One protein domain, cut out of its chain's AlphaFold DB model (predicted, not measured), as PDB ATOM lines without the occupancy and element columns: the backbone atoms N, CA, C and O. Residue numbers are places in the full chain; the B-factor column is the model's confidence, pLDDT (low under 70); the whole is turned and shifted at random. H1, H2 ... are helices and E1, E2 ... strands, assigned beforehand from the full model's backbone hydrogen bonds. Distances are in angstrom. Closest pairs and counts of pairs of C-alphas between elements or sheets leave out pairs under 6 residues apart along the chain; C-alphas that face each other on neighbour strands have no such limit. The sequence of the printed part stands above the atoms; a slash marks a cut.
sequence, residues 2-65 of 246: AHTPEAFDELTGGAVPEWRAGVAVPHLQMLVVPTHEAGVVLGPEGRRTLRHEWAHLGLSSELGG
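AT A GLANCE: This is residues 2 to 65 of the 246 residues of an uncharacterized protein of Gemmatimonadetes bacterium (UniProt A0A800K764). A small two-stranded hairpin, E1 and E2, lies in the middle between two helices: the long helix H3 covers one face, and the short helix H1 lies over the other face with fewer contacts. H3 makes the long side of the domain, and the four-residue helix H2 makes a corner with its first part, beyond the hairpin. The printed part has 64 residues, with three named helices and two named strands in the order H1, E1, E2, H2, H3; the sheet has the order E1 - E2 and is antiparallel, and the class is mostly helix. The whole is compact, with a radius of gyration of the C-alphas of 11.8 A, and spans 33 by 27 by 15 A.

IN THESE COORDINATES: E1 is residues 23 to 25, 6.4 A from first to last C-alpha, and begins with C-alpha 23 at (-5.545, 42.398, -16.238). E2 is residues 30 to 32, 6.6 A long. H3, residues 44 to 63, is the longest helix at 28.7 A and ends with C-alpha 63 at (-16.645, 27.962, -18.814). H1 is residues 5 to 12, 10.4 A long, and begins with C-alpha 5 at (5.156, 49.038, -15.866). H2 is residues 38 to 41, 5.2 A long.

HOW THE PARTS SIT: E1 and E2 form a hairpin of antiparallel neighbours, with 155 degrees between their directions. C-alphas 24 and 31 face each other at 4.6 A. N 25 and O 30 are within hydrogen-bond range at 2.8 A, and N 23 and O 32 at 2.9 A. The closest C-alphas of E1 and H3 are those of Ala 24 and Glu 53, 5.1 A apart. Those of E2 and H3 are Leu 31 and Glu 53, 7.1 A apart. The closest C-alphas of H1 and E2 are those of Phe 8 and Val 32, 7.4 A apart, and those of H1 and E1 are Thr 12 and Val 23, 7.8 A apart. H1 and H3 are apart, and so are H1 and H2. H2 and H3 only just touch, with 3 pairs of C-alphas within 8 A, and touch only at the corner by their link; the closest C-alphas are those of Val 40 and Gly 46, 5.7 A apart, and H3 touches H2 with residues 46 to 50 alone. In H1 and H3 every O i to N i+4 pair is within hydrogen-bond range; H2 is too short for such a pair, and its one O i to N i+3 pair is not within range.

THE WHOLE: The two C-alphas farthest apart are those of Gly 39 and Gly 64, at 34.0 A. The printed part has no cut. The links E1 to E2, E2 to H2 and H2 to H3 are tight, the link H1 to E1 is short with 10 residues, and no link is long. The mean pLDDT of the printed part is 71.7; residues 2 to 21 and 34 to 42 are under 70, while H3 has a mean of 87.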
ATOM      1  N   ALA A   2       2.325  43.987  -9.543       58.22
ATOM      2  CA  ALA A   2       3.400  44.522 -10.379       58.22
ATOM      3  C   ALA A   2       3.752  45.934  -9.900       58.22
ATOM      4  O   ALA A   2       2.896  46.821  -9.894       58.22
ATOM      5  N   HIS A   3       4.992  46.131  -9.456       59.22
ATOM      6  CA  HIS A   3       5.422  47.398  -8.858       59.22
ATOM      7  C   HIS A   3       5.902  48.431  -9.890       59.22
ATOM      8  O   HIS A   3       5.941  49.615  -9.566       59.22
ATOM      9  N   THR A   4       6.180  48.014 -11.130       66.50
ATOM     10  CA  THR A   4       6.567  48.883 -12.254       66.50
ATOM     11  C   THR A   4       5.815  48.487 -13.539       66.50
ATOM     12  O   THR A   4       5.309  47.361 -13.601       66.50
ATOM     13  N   PRO A   5       5.705  49.377 -14.549       62.22
ATOM     14  CA  PRO A   5       5.156  49.038 -15.866       62.22
ATOM     15  C   PRO A   5       5.890  47.870 -16.535       62.22
ATOM     16  O   PRO A   5       5.250  46.966 -17.055       62.22
ATOM     17  N   GLU A   6       7.216  47.802 -16.408       61.88
ATOM     18  CA  GLU A   6       8.025  46.714 -16.972       61.88
ATOM     19  C   GLU A   6       7.698  45.369 -16.309       61.88
ATOM     20  O   GLU A   6       7.569  44.354 -16.987       61.88
ATOM     21  N   ALA A   7       7.481  45.361 -14.988       61.38
ATOM     22  CA  ALA A   7       7.039  44.170 -14.265       61.38
ATOM     23  C   ALA A   7       5.597  43.765 -14.631       61.38
ATOM     24  O   ALA A   7       5.236  42.592 -14.535       61.38
ATOM     25  N   PHE A   8       4.753  44.723 -15.026       62.06
ATOM     26  CA  PHE A   8       3.409  44.444 -15.532       62.06
ATOM     27  C   PHE A   8       3.479  43.831 -16.933       62.06
ATOM     28  O   PHE A   8       2.845  42.806 -17.177       62.06
ATOM     29  N   ASP A   9       4.301  44.376 -17.822       62.84
ATOM     30  CA  ASP A   9       4.495  43.840 -19.170       62.84
ATOM     31  C   ASP A   9       5.130  42.446 -19.148       62.84
ATOM     32  O   ASP A   9       4.697  41.565 -19.889       62.84
ATOM     33  N   GLU A  10       6.078  42.196 -18.244       61.31
ATOM     34  CA  GLU A  10       6.693  40.877 -18.056       61.31
ATOM     35  C   GLU A  10       5.669  39.830 -17.582       61.31
ATOM     36  O   GLU A  10       5.595  38.730 -18.132       61.31
ATOM     37  N   LEU A  11       4.811  40.183 -16.616       57.78
ATOM     38  CA  LEU A  11       3.757  39.294 -16.107       57.78
ATOM     39  C   LEU A  11       2.612  39.067 -17.105       57.78
ATOM     40  O   LEU A  11       1.858  38.100 -16.967       57.78
ATOM     41  N   THR A  12       2.457  39.953 -18.086       59.88
ATOM     42  CA  THR A  12       1.350  39.931 -19.054       59.88
ATOM     43  C   THR A  12       1.793  39.574 -20.473       59.88
ATOM     44  O   THR A  12       0.957  39.450 -21.372       59.88
ATOM     45  N   GLY A  13       3.097  39.364 -20.676       57.84
ATOM     46  CA  GLY A  13       3.709  39.056 -21.966       57.84
ATOM     47  C   GLY A  13       3.639  40.204 -22.977       57.84
ATOM     48  O   GLY A  13       3.658  39.938 -24.178       57.84
ATOM     49  N   GLY A  14       3.478  41.453 -22.521       54.72
ATOM     50  CA  GLY A  14       3.386  42.656 -23.364       54.72
ATOM     51  C   GLY A  14       2.172  42.705 -24.305       54.72
ATOM     52  O   GLY A  14       2.084  43.569 -25.173       54.72
ATOM     53  N   ALA A  15       1.224  41.773 -24.171       56.22
ATOM     54  CA  ALA A  15       0.036  41.687 -25.025       56.22
ATOM     55  C   ALA A  15      -1.100  42.624 -24.572       56.22
ATOM     56  O   ALA A  15      -2.156  42.694 -25.211       56.22
ATOM     57  N   VAL A  16      -0.905  43.311 -23.447       59.00
ATOM     58  CA  VAL A  16      -1.906  44.149 -22.797       59.00
ATOM     59  C   VAL A  16      -1.589  45.614 -23.096       59.00
ATOM     60  O   VAL A  16      -0.473  46.046 -22.841       59.00
ATOM     61  N   PRO A  17      -2.540  46.399 -23.637       57.78
ATOM     62  CA  PRO A  17      -2.298  47.812 -23.903       57.78
ATOM     63  C   PRO A  17      -1.924  48.591 -22.633       57.78
ATOM     64  O   PRO A  17      -2.579  48.422 -21.604       57.78
ATOM     65  N   GLU A  18      -0.964  49.513 -22.748       56.25
ATOM     66  CA  GLU A  18      -0.409  50.319 -21.639       56.25
ATOM     67  C   GLU A  18      -1.463  51.092 -20.825       56.25
ATOM     68  O   GLU A  18      -1.261  51.415 -19.660       56.25
ATOM     69  N   TRP A  19      -2.619  51.392 -21.421       52.94
ATOM     70  CA  TRP A  19      -3.703  52.119 -20.758       52.94
ATOM     71  C   TRP A  19      -4.575  51.252 -19.835       52.94
ATOM     72  O   TRP A  19      -5.513  51.778 -19.228       52.94
ATOM     73  N   ARG A  20      -4.343  49.935 -19.739       60.44
ATOM     74  CA  ARG A  20      -5.135  49.059 -18.861       60.44
ATOM     75  C   ARG A  20      -4.710  49.202 -17.398       60.44
ATOM     76  O   ARG A  20      -3.557  49.003 -17.045       60.44
ATOM     77  N   ALA A  21      -5.687  49.443 -16.525       61.97
ATOM     78  CA  ALA A  21      -5.492  49.596 -15.078       61.97
ATOM     79  C   ALA A  21      -5.312  48.261 -14.311       61.97
ATOM     80  O   ALA A  21      -5.253  48.249 -13.083       61.97
ATOM     81  N   GLY A  22      -5.258  47.133 -15.018       70.56
ATOM     82  CA  GLY A  22      -5.164  45.777 -14.486       70.56
ATOM     83  C   GLY A  22      -5.478  44.754 -15.577       70.56
ATOM     84  O   GLY A  22      -5.950  45.120 -16.656       70.56
ATOM     85  N   VAL A  23      -5.178  43.482 -15.324       75.31
ATOM     86  CA  VAL A  23      -5.545  42.398 -16.238       75.31
ATOM     87  C   VAL A  23      -5.775  41.077 -15.511       75.31
ATOM     88  O   VAL A  23      -4.968  40.624 -14.694       75.31
ATOM     89  N   ALA A  24      -6.890  40.438 -15.836       75.62
ATOM     90  CA  ALA A  24      -7.159  39.047 -15.538       75.62
ATOM     91  C   ALA A  24      -6.439  38.143 -16.540       75.62
ATOM     92  O   ALA A  24      -6.500  38.343 -17.753       75.62
ATOM     93  N   VAL A  25      -5.804  37.098 -16.020       75.94
ATOM     94  CA  VAL A  25      -5.092  36.072 -16.777       75.94
ATOM     95  C   VAL A  25      -5.825  34.742 -16.548       75.94
ATOM     96  O   VAL A  25      -5.452  33.960 -15.665       75.94
ATOM     97  N   PRO A  26      -6.911  34.461 -17.298       75.38
ATOM     98  CA  PRO A  26      -7.916  33.496 -16.854       75.38
ATOM     99  C   PRO A  26      -7.427  32.048 -16.834       75.38
ATOM    100  O   PRO A  26      -7.793  31.284 -15.943       75.38
ATOM    101  N   HIS A  27      -6.520  31.681 -17.743       71.50
ATOM    102  CA  HIS A  27      -5.910  30.347 -17.766       71.50
ATOM    103  C   HIS A  27      -5.031  30.038 -16.539       71.50
ATOM    104  O   HIS A  27      -4.783  28.873 -16.255       71.50
ATOM    105  N   LEU A  28      -4.595  31.070 -15.805       74.81
ATOM    106  CA  LEU A  28      -3.818  30.941 -14.567       74.81
ATOM    107  C   LEU A  28      -4.665  31.277 -13.335       74.81
ATOM    108  O   LEU A  28      -4.138  31.262 -12.228       74.81
ATOM    109  N   GLN A  29      -5.949  31.619 -13.519       74.25
ATOM    110  CA  GLN A  29      -6.828  32.120 -12.457       74.25
ATOM    111  C   GLN A  29      -6.177  33.262 -11.656       74.25
ATOM    112  O   GLN A  29      -6.287  33.342 -10.434       74.25
ATOM    113  N   MET A  30      -5.457  34.135 -12.363       77.38
ATOM    114  CA  MET A  30      -4.606  35.157 -11.763       77.38
ATOM    115  C   MET A  30      -5.094  36.554 -12.130       77.38
ATOM    116  O   MET A  30      -5.496  36.803 -13.264       77.38
ATOM    117  N   LEU A  31      -5.012  37.470 -11.168       78.06
ATOM    118  CA  LEU A  31      -5.242  38.896 -11.361       78.06
ATOM    119  C   LEU A  31      -3.923  39.656 -11.190       78.06
ATOM    120  O   LEU A  31      -3.277  39.552 -10.143       78.06
ATOM    121  N   VAL A  32      -3.550  40.456 -12.186       74.00
ATOM    122  CA  VAL A  32      -2.386  41.344 -12.124       74.00
ATOM    123  C   VAL A  32      -2.874  42.786 -12.061       74.00
ATOM    124  O   VAL A  32      -3.586  43.253 -12.946       74.00
ATOM    125  N   VAL A  33      -2.488  43.497 -11.000       71.06
ATOM    126  CA  VAL A  33      -2.816  44.916 -10.800       71.06
ATOM    127  C   VAL A  33      -1.517  45.695 -10.574       71.06
ATOM    128  O   VAL A  33      -0.698  45.256  -9.747       71.06
ATOM    129  N   PRO A  34      -1.302  46.813 -11.290       65.88
ATOM    130  CA  PRO A  34      -0.199  47.724 -11.023       65.88
ATOM    131  C   PRO A  34      -0.376  48.412  -9.662       65.88
ATOM    132  O   PRO A  34      -1.453  48.899  -9.328       65.88
ATOM    133  N   THR A  35       0.681  48.451  -8.846       61.34
ATOM    134  CA  THR A  35       0.606  48.978  -7.466       61.34
ATOM    135  C   THR A  35       1.133  50.397  -7.292       61.34
ATOM    136  O   THR A  35       1.068  50.924  -6.183       61.34
ATOM    137  N   HIS A  36       1.679  51.017  -8.341       55.72
ATOM    138  CA  HIS A  36       2.252  52.366  -8.255       55.72
ATOM    139  C   HIS A  36       1.203  53.447  -7.919       55.72
ATOM    140  O   HIS A  36       1.566  54.552  -7.531       55.72
ATOM    141  N   GLU A  37      -0.088  53.092  -7.930       53.44
ATOM    142  CA  GLU A  37      -1.201  53.913  -7.449       53.44
ATOM    143  C   GLU A  37      -2.089  53.160  -6.432       53.44
ATOM    144  O   GLU A  37      -3.311  53.105  -6.558       53.44
ATOM    145  N   ALA A  38      -1.507  52.544  -5.396       47.50
ATOM    146  CA  ALA A  38      -2.257  51.748  -4.407       47.50
ATOM    147  C   ALA A  38      -3.470  52.481  -3.769       47.50
ATOM    148  O   ALA A  38      -4.475  51.847  -3.442       47.50
ATOM    149  N   GLY A  39      -3.416  53.814  -3.641       50.66
ATOM    150  CA  GLY A  39      -4.549  54.639  -3.192       50.66
ATOM    151  C   GLY A  39      -5.694  54.761  -4.213       50.66
ATOM    152  O   GLY A  39      -6.852  54.894  -3.821       50.66
ATOM    153  N   VAL A  40      -5.398  54.653  -5.510       58.06
ATOM    154  CA  VAL A  40      -6.370  54.699  -6.618       58.06
ATOM    155  C   VAL A  40      -7.085  53.353  -6.770       58.06
ATOM    156  O   VAL A  40      -8.297  53.323  -6.996       58.06
ATOM    157  N   VAL A  41      -6.384  52.237  -6.530       59.62
ATOM    158  CA  VAL A  41      -6.946  50.869  -6.580       59.62
ATOM    159  C   VAL A  41      -8.069  50.660  -5.553       59.62
ATOM    160  O   VAL A  41      -9.055  49.978  -5.833       59.62
ATOM    161  N   LEU A  42      -7.963  51.274  -4.371       66.00
ATOM    162  CA  LEU A  42      -8.995  51.187  -3.330       66.00
ATOM    163  C   LEU A  42     -10.119  52.222  -3.493       66.00
ATOM    164  O   LEU A  42     -11.122  52.136  -2.779       66.00
ATOM    165  N   GLY A  43      -9.993  53.167  -4.428       75.50
ATOM    166  CA  GLY A  43     -11.036  54.132  -4.773       75.50
ATOM    167  C   GLY A  43     -12.236  53.494  -5.494       75.50
ATOM    168  O   GLY A  43     -12.198  52.318  -5.857       75.50
ATOM    169  N   PRO A  44     -13.335  54.241  -5.711       77.06
ATOM    170  CA  PRO A  44     -14.506  53.743  -6.439       77.06
ATOM    171  C   PRO A  44     -14.168  53.168  -7.825       77.06
ATOM    172  O   PRO A  44     -14.612  52.065  -8.137       77.06
ATOM    173  N   GLU A  45     -13.326  53.866  -8.593       76.38
ATOM    174  CA  GLU A  45     -12.873  53.431  -9.922       76.38
ATOM    175  C   GLU A  45     -11.975  52.194  -9.857       76.38
ATOM    176  O   GLU A  45     -12.187  51.233 -10.592       76.38
ATOM    177  N   GLY A  46     -11.029  52.147  -8.913       77.94
ATOM    178  CA  GLY A  46     -10.190  50.967  -8.709       77.94
ATOM    179  C   GLY A  46     -11.002  49.726  -8.328       77.94
ATOM    180  O   GLY A  46     -10.817  48.657  -8.909       77.94
ATOM    181  N   ARG A  47     -12.001  49.867  -7.445       82.38
ATOM    182  CA  ARG A  47     -12.937  48.775  -7.114       82.38
ATOM    183  C   ARG A  47     -13.779  48.336  -8.311       82.38
ATOM    184  O   ARG A  47     -14.121  47.158  -8.401       82.38
ATOM    185  N   ARG A  48     -14.149  49.259  -9.202       84.56
ATOM    186  CA  ARG A  48     -14.856  48.946 -10.450       84.56
ATOM    187  C   ARG A  48     -13.962  48.122 -11.380       84.56
ATOM    188  O   ARG A  48     -14.393  47.057 -11.812       84.56
ATOM    189  N   THR A  49     -12.709  48.528 -11.578       84.00
ATOM    190  CA  THR A  49     -11.709  47.742 -12.325       84.00
ATOM    191  C   THR A  49     -11.506  46.357 -11.718       84.00
ATOM    192  O   THR A  49     -11.563  45.360 -12.427       84.00
ATOM    193  N   LEU A  50     -11.354  46.253 -10.397       84.75
ATOM    194  CA  LEU A  50     -11.191  44.954  -9.737       84.75
ATOM    195  C   LEU A  50     -12.390  44.027  -9.967       84.75
ATOM    196  O   LEU A  50     -12.201  42.844 -10.237       84.75
ATOM    197  N   ARG A  51     -13.623  44.549  -9.891       88.94
ATOM    198  CA  ARG A  51     -14.828  43.765 -10.210       88.94
ATOM    199  C   ARG A  51     -14.853  43.322 -11.669       88.94
ATOM    200  O   ARG A  51     -15.267  42.199 -11.936       88.94
ATOM    201  N   HIS A  52     -14.414  44.185 -12.581       89.69
ATOM    202  CA  HIS A  52     -14.333  43.880 -14.007       89.69
ATOM    203  C   HIS A  52     -13.389  42.698 -14.248       89.69
ATOM    204  O   HIS A  52     -13.785  41.682 -14.814       89.69
ATOM    205  N   GLU A  53     -12.170  42.775 -13.722       87.69
ATOM    206  CA  GLU A  53     -11.198  41.698 -13.893       87.69
ATOM    207  C   GLU A  53     -11.619  40.409 -13.163       87.69
ATOM    208  O   GLU A  53     -11.449  39.306 -13.682       87.69
ATOM    209  N   TRP A  54     -12.251  40.517 -11.988       88.69
ATOM    210  CA  TRP A  54     -12.813  39.353 -11.295       88.69
ATOM    211  C   TRP A  54     -13.900  38.671 -12.128       88.69
ATOM    212  O   TRP A  54     -13.957  37.442 -12.187       88.69
ATOM    213  N   ALA A  55     -14.752  39.442 -12.802       91.81
ATOM    214  CA  ALA A  55     -15.803  38.894 -13.646       91.81
ATOM    215  C   ALA A  55     -15.233  38.035 -14.787       91.81
ATOM    216  O   ALA A  55     -15.775  36.960 -15.054       91.81
ATOM    217  N   HIS A  56     -14.105  38.424 -15.390       90.56
ATOM    218  CA  HIS A  56     -13.409  37.575 -16.364       90.56
ATOM    219  C   HIS A  56     -12.950  36.242 -15.765       90.56
ATOM    220  O   HIS A  56     -13.125  35.194 -16.391       90.56
ATOM    221  N   LEU A  57     -12.381  36.261 -14.556       89.25
ATOM    222  CA  LEU A  57     -11.945  35.040 -13.869       89.25
ATOM    223  C   LEU A  57     -13.130  34.126 -13.551       89.25
ATOM    224  O   LEU A  57     -13.078  32.935 -13.855       89.25
ATOM    225  N   GLY A  58     -14.210  34.698 -13.009       91.06
ATOM    226  CA  GLY A  58     -15.443  33.976 -12.702       91.06
ATOM    227  C   GLY A  58     -16.040  33.320 -13.945       91.06
ATOM    228  O   GLY A  58     -16.243  32.109 -13.958       91.06
ATOM    229  N   LEU A  59     -16.225  34.085 -15.027       92.31
ATOM    230  CA  LEU A  59     -16.755  33.547 -16.280       92.31
ATOM    231  C   LEU A  59     -15.849  32.450 -16.855       92.31
ATOM    232  O   LEU A  59     -16.332  31.402 -17.276       92.31
ATOM    233  N   SER A  60     -14.529  32.648 -16.842       90.19
ATOM    234  CA  SER A  60     -13.585  31.637 -17.326       90.19
ATOM    235  C   SER A  60     -13.597  30.357 -16.488       90.19
ATOM    236  O   SER A  60     -13.400  29.276 -17.047       90.19
ATOM    237  N   SER A  61     -13.788  30.470 -15.171       89.75
ATOM    238  CA  SER A  61     -13.907  29.324 -14.265       89.75
ATOM    239  C   SER A  61     -15.167  28.514 -14.581       89.75
ATOM    240  O   SER A  61     -15.102  27.296 -14.780       89.75
ATOM    241  N   GLU A  62     -16.302  29.200 -14.758       91.50
ATOM    242  CA  GLU A  62     -17.571  28.570 -15.134       91.50
ATOM    243  C   GLU A  62     -17.504  27.894 -16.509       91.50
ATOM    244  O   GLU A  62     -18.033  26.799 -16.702       91.50
ATOM    245  N   LEU A  63     -16.787  28.492 -17.459       91.88
ATOM    246  CA  LEU A  63     -16.645  27.962 -18.814       91.88
ATOM    247  C   LEU A  63     -15.627  26.817 -18.945       91.88
ATOM    248  O   LEU A  63     -15.593  26.157 -19.988       91.88
ATOM    249  N   GLY A  64     -14.802  26.551 -17.926       87.25
ATOM    250  CA  GLY A  64     -13.894  25.397 -17.906       87.25
ATOM    251  C   GLY A  64     -12.949  25.329 -19.117       87.25
ATOM    252  O   GLY A  64     -12.778  24.266 -19.719       87.25
ATOM    253  N   GLY A  65     -12.390  26.472 -19.523       83.19
ATOM    254  CA  GLY A  65     -11.447  26.577 -20.645       83.19
ATOM    255  C   GLY A  65     -12.081  26.756 -22.031       83.19
ATOM    256  O   GLY A  65     -11.351  26.844 -23.019       83.19
TER     257      GLY A  65